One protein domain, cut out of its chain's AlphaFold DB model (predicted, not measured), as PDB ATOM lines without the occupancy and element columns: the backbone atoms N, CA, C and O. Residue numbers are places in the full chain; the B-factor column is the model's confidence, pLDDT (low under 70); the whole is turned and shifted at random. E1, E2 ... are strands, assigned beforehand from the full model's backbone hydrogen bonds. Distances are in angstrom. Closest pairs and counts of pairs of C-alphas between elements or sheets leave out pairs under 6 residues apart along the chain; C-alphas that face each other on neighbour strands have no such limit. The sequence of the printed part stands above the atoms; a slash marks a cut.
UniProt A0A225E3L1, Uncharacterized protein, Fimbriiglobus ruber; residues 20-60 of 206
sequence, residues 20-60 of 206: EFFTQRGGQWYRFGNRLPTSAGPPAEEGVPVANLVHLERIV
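What this domain is: This is residues 20 to 60 of the 206 residues of an uncharacterized protein of Fimbriiglobus ruber (UniProt A0A225E3L1). The model shows little regular structure: a small two-stranded hairpin, E1 and E2, makes a head at one end, and a long tail, residues 43 to 60, sticks out from it and makes most of the length. The printed part has 41 residues with no named helix and two named strands, E1 then E2, in one antiparallel sheet. The class is all strand, with 8 of the 41 residues in named elements. The whole is extended, with a radius of gyration of the C-alphas of 14.9 A and spans of 48 by 21 by 14 A.

Where its parts are: E1 is residues 22 to 25, 9.9 A from first to last C-alpha, beginning at C-alpha 22 (-9.110, -21.750, 46.877). E2 is residues 28 to 31, 10.3 A long, ending at C-alpha 31 (-8.875, -21.723, 51.480).

How they stand to each other: E1 and E2 form a hairpin with a tight link of 2 residues, antiparallel at 147 degrees between their directions. C-alphas 22 and 31 face each other at 4.6 A. N 23 and O 30, 2.9 A apart, and N 28 and O 25, 3.0 A apart, are within hydrogen-bond range.

The domain as a whole: The C-alphas farthest apart, of Gly 26 and Val 60, are 48.2 A apart. Residues 32 to 60 hold no named element, and residues 43 to 60 stand free. The printed part has no cut. Its mean pLDDT is 80.8, with residues 44, 46, 51, 55 and 56 under 70.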
ATOM      1  N   GLU A  20      -8.490 -13.987  47.050       88.62
ATOM      2  CA  GLU A  20      -8.487 -15.212  47.844       88.62
ATOM      3  C   GLU A  20      -8.218 -16.433  46.961       88.62
ATOM      4  O   GLU A  20      -8.772 -16.583  45.873       88.62
ATOM      5  N   PHE A  21      -7.364 -17.333  47.447       87.94
ATOM      6  CA  PHE A  21      -7.015 -18.560  46.740       87.94
ATOM      7  C   PHE A  21      -7.756 -19.745  47.348       87.94
ATOM      8  O   PHE A  21      -7.688 -19.978  48.560       87.94
ATOM      9  N   PHE A  22      -8.403 -20.533  46.494       87.94
ATOM     10  CA  PHE A  22      -9.110 -21.750  46.877       87.94
ATOM     11  C   PHE A  22      -8.587 -22.954  46.095       87.94
ATOM     12  O   PHE A  22      -8.134 -22.835  44.958       87.94
ATOM     13  N   THR A  23      -8.675 -24.133  46.704       88.25
ATOM     14  CA  THR A  23      -8.452 -25.421  46.038       88.25
ATOM     15  C   THR A  23      -9.623 -26.345  46.335       88.25
ATOM     16  O   THR A  23     -10.097 -26.401  47.470       88.25
ATOM     17  N   GLN A  24     -10.079 -27.093  45.331       86.56
ATOM     18  CA  GLN A  24     -11.113 -28.108  45.517       86.56
ATOM     19  C   GLN A  24     -10.464 -29.469  45.789       86.56
ATOM     20  O   GLN A  24      -9.519 -29.854  45.097       86.56
ATOM     21  N   ARG A  25     -10.933 -30.192  46.811       87.56
ATOM     22  CA  ARG A  25     -10.493 -31.558  47.147       87.56
ATOM     23  C   ARG A  25     -11.704 -32.368  47.591       87.56
ATOM     24  O   ARG A  25     -12.418 -31.940  48.490       87.56
ATOM     25  N   GLY A  26     -11.962 -33.509  46.951       86.94
ATOM     26  CA  GLY A  26     -13.112 -34.358  47.297       86.94
ATOM     27  C   GLY A  26     -14.463 -33.630  47.231       86.94
ATOM     28  O   GLY A  26     -15.318 -33.856  48.077       86.94
ATOM     29  N   GLY A  27     -14.628 -32.695  46.288       87.06
ATOM     30  CA  GLY A  27     -15.845 -31.883  46.148       87.06
ATOM     31  C   GLY A  27     -15.988 -30.733  47.154       87.06
ATOM     32  O   GLY A  27     -16.898 -29.924  47.007       87.06
ATOM     33  N   GLN A  28     -15.084 -30.607  48.128       90.50
ATOM     34  CA  GLN A  28     -15.089 -29.531  49.120       90.50
ATOM     35  C   GLN A  28     -14.042 -28.461  48.803       90.50
ATOM     36  O   GLN A  28     -12.981 -28.749  48.240       90.50
ATOM     37  N   TRP A  29     -14.331 -27.217  49.186       91.06
ATOM     38  CA  TRP A  29     -13.429 -26.083  49.013       91.06
ATOM     39  C   TRP A  29     -12.547 -25.875  50.239       91.06
ATOM     40  O   TRP A  29     -13.010 -25.929  51.377       91.06
ATOM     41  N   TYR A  30     -11.275 -25.579  49.994       91.44
ATOM     42  CA  TYR A  30     -10.293 -25.239  51.016       91.44
ATOM     43  C   TYR A  30      -9.655 -23.902  50.658       91.44
ATOM     44  O   TYR A  30      -9.150 -23.735  49.545       91.44
ATOM     45  N   ARG A  31      -9.645 -22.965  51.608       89.44
ATOM     46  CA  ARG A  31      -8.875 -21.723  51.480       89.44
ATOM     47  C   ARG A  31      -7.382 -22.048  51.541       89.44
ATOM     48  O   ARG A  31      -6.960 -22.918  52.304       89.44
ATOM     49  N   PHE A  32      -6.576 -21.356  50.746       85.62
ATOM     50  CA  PHE A  32      -5.127 -21.520  50.750       85.62
ATOM     51  C   PHE A  32      -4.551 -21.294  52.157       85.62
ATOM     52  O   PHE A  32      -4.912 -20.336  52.836       85.62
ATOM     53  N   GLY A  33      -3.691 -22.213  52.607       87.50
ATOM     54  CA  GLY A  33      -3.147 -22.237  53.970       87.50
ATOM     55  C   GLY A  33      -4.011 -22.965  55.012       87.50
ATOM     56  O   GLY A  33      -3.490 -23.335  56.062       87.50
ATOM     57  N   ASN A  34      -5.282 -23.265  54.719       88.31
ATOM     58  CA  ASN A  34      -6.189 -23.921  55.664       88.31
ATOM     59  C   ASN A  34      -6.310 -25.431  55.410       88.31
ATOM     60  O   ASN A  34      -6.285 -25.906  54.275       88.31
ATOM     61  N   ARG A  35      -6.463 -26.200  56.497       88.06
ATOM     62  CA  ARG A  35      -6.643 -27.666  56.460       88.06
ATOM     63  C   ARG A  35      -8.094 -28.121  56.609       88.06
ATOM     64  O   ARG A  35      -8.379 -29.283  56.345       88.06
ATOM     65  N   LEU A  36      -8.989 -27.229  57.029       92.50
ATOM     66  CA  LEU A  36     -10.413 -27.512  57.176       92.50
ATOM     67  C   LEU A  36     -11.186 -26.999  55.953       92.50
ATOM     68  O   LEU A  36     -10.804 -25.959  55.401       92.50
ATOM     69  N   PRO A  37     -12.240 -27.714  55.525       90.31
ATOM     70  CA  PRO A  37     -13.093 -27.251  54.445       90.31
ATOM     71  C   PRO A  37     -13.823 -25.971  54.863       90.31
ATOM     72  O   PRO A  37     -14.098 -25.752  56.045       90.31
ATOM     73  N   THR A  38     -14.144 -25.126  53.890       88.81
ATOM     74  CA  THR A  38     -14.926 -23.906  54.100       88.81
ATOM     75  C   THR A  38     -16.210 -23.939  53.283       88.81
ATOM     76  O   THR A  38     -16.228 -24.423  52.152       88.81
ATOM     77  N   SER A  39     -17.285 -23.411  53.865       83.75
ATOM     78  CA  SER A  39     -18.552 -23.166  53.174       83.75
ATOM     79  C   SER A  39     -18.518 -21.893  52.323       83.75
ATOM     80  O   SER A  39     -19.345 -21.745  51.432       83.75
ATOM     81  N   ALA A  40     -17.543 -21.005  52.547       82.88
ATOM     82  CA  ALA A  40     -17.343 -19.767  51.790       82.88
ATOM     83  C   ALA A  40     -16.541 -19.996  50.495       82.88
ATOM     84  O   ALA A  40     -15.641 -19.227  50.166       82.88
ATOM     85  N   GLY A  41     -16.798 -21.108  49.802       78.62
ATOM     86  CA  GLY A  41     -16.198 -21.359  48.494       78.62
ATOM     87  C   GLY A  41     -16.680 -20.341  47.453       78.62
ATOM     88  O   GLY A  41     -17.703 -19.684  47.670       78.62
ATOM     89  N   PRO A  42     -15.968 -20.204  46.320       77.44
ATOM     90  CA  PRO A  42     -16.457 -19.388  45.217       77.44
ATOM     91  C   PRO A  42     -17.863 -19.860  44.798       77.44
ATOM     92  O   PRO A  42     -18.141 -21.065  44.866       77.44
ATOM     93  N   PRO A  43     -18.756 -18.937  44.392       76.38
ATOM     94  CA  PRO A  43     -20.087 -19.298  43.915       76.38
ATOM     95  C   PRO A  43     -19.984 -20.307  42.767       76.38
ATOM     96  O   PRO A  43     -19.018 -20.294  42.006       76.38
ATOM     97  N   ALA A  44     -20.982 -21.184  42.633       69.06
ATOM     98  CA  ALA A  44     -21.008 -22.252  41.625       69.06
ATOM     99  C   ALA A  44     -21.152 -21.749  40.171       69.06
ATOM    100  O   ALA A  44     -21.358 -22.546  39.258       69.06
ATOM    101  N   GLU A  45     -21.081 -20.437  39.964       71.19
ATOM    102  CA  GLU A  45     -21.141 -19.802  38.657       71.19
ATOM    103  C   GLU A  45     -19.862 -20.072  37.852       71.19
ATOM    104  O   GLU A  45     -18.777 -20.298  38.397       71.19
ATOM    105  N   GLU A  46     -19.993 -20.054  36.526       66.69
ATOM    106  CA  GLU A  46     -18.864 -20.182  35.610       66.69
ATOM    107  C   GLU A  46     -17.885 -19.020  35.831       66.69
ATOM    108  O   GLU A  46     -18.194 -17.855  35.580       66.69
ATOM    109  N   GLY A  47     -16.685 -19.330  36.326       70.75
ATOM    110  CA  GLY A  47     -15.651 -18.325  36.548       70.75
ATOM    111  C   GLY A  47     -15.300 -17.592  35.251       70.75
ATOM    112  O   GLY A  47     -14.934 -18.211  34.251       70.75
ATOM    113  N   VAL A  48     -15.364 -16.261  35.273       76.44
ATOM    114  CA  VAL A  48     -14.995 -15.437  34.116       76.44
ATOM    115  C   VAL A  48     -13.466 -15.381  33.994       76.44
ATOM    116  O   VAL A  48     -12.783 -15.067  34.974       76.44
ATOM    117  N   PRO A  49     -12.876 -15.649  32.812       73.69
ATOM    118  CA  PRO A  49     -11.446 -15.450  32.605       73.69
ATOM    119  C   PRO A  49     -11.059 -13.997  32.900       73.69
ATOM    120  O   PRO A  49     -11.643 -13.082  32.336       73.69
ATOM    121  N   VAL A  50     -10.029 -13.765  33.718       71.00
ATOM    122  CA  VAL A  50      -9.566 -12.402  34.070       71.00
ATOM    123  C   VAL A  50      -9.211 -11.566  32.835       71.00
ATOM    124  O   VAL A  50      -9.415 -10.359  32.844       71.00
ATOM    125  N   ALA A  51      -8.751 -12.191  31.744       69.75
ATOM    126  CA  ALA A  51      -8.525 -11.505  30.468       69.75
ATOM    127  C   ALA A  51      -9.791 -10.821  29.903       69.75
ATOM    128  O   ALA A  51      -9.672  -9.890  29.116       69.75
ATOM    129  N   ASN A  52     -10.980 -11.253  30.328       73.38
ATOM    130  CA  ASN A  52     -12.268 -10.670  29.956       73.38
ATOM    131  C   ASN A  52     -12.755  -9.610  30.963       73.38
ATOM    132  O   ASN A  52     -13.744  -8.943  30.689       73.38
ATOM    133  N   LEU A  53     -12.098  -9.474  32.122       72.62
ATOM    134  CA  LEU A  53     -12.415  -8.483  33.160       72.62
ATOM    135  C   LEU A  53     -11.423  -7.313  33.171       72.62
ATOM    136  O   LEU A  53     -11.762  -6.212  33.596       72.62
ATOM    137  N   VAL A  54     -10.187  -7.543  32.720       72.25
ATOM    138  CA  VAL A  54      -9.153  -6.509  32.644       72.25
ATOM    139  C   VAL A  54      -9.274  -5.789  31.307       72.25
ATOM    140  O   VAL A  54      -8.681  -6.187  30.306       72.25
ATOM    141  N   HIS A  55     -10.028  -4.696  31.300       69.25
ATOM    142  CA  HIS A  55      -9.942  -3.709  30.234       69.25
ATOM    143  C   HIS A  55      -8.800  -2.754  30.572       69.25
ATOM    144  O   HIS A  55      -8.893  -1.975  31.516       69.25
ATOM    145  N   LEU A  56      -7.700  -2.830  29.821       66.88
ATOM    146  CA  LEU A  56      -6.707  -1.764  29.860       66.88
ATOM    147  C   LEU A  56      -7.386  -0.505  29.324       66.88
ATOM    148  O   LEU A  56      -7.831  -0.484  28.172       66.88
ATOM    149  N   GLU A  57      -7.482   0.535  30.150       71.56
ATOM    150  CA  GLU A  57      -7.803   1.860  29.634       71.56
ATOM    151  C   GLU A  57      -6.811   2.215  28.524       71.56
ATOM    152  O   GLU A  57      -5.653   1.781  28.524       71.56
ATOM    153  N   ARG A  58      -7.288   2.980  27.538       71.50
ATOM    154  CA  ARG A  58      -6.476   3.398  26.398       71.50
ATOM    155  C   ARG A  58      -5.171   4.003  26.914       71.50
ATOM    156  O   ARG A  58      -5.187   5.043  27.563       71.50
ATOM    157  N   ILE A  59      -4.049   3.371  26.576       78.94
ATOM    158  CA  ILE A  59      -2.723   3.906  26.876       78.94
ATOM    159  C   ILE A  59      -2.567   5.183  26.051       78.94
ATOM    160  O   ILE A  59      -2.412   5.136  24.828       78.94
ATOM    161  N   VAL A  60      -2.666   6.333  26.713       82.50
ATOM    162  CA  VAL A  60      -2.370   7.626  26.103       82.50
ATOM    163  C   VAL A  60      -0.893   7.914  26.366       82.50
ATOM    164  O   VAL A  60      -0.488   7.929  27.529       82.50
TER     165      VAL A  60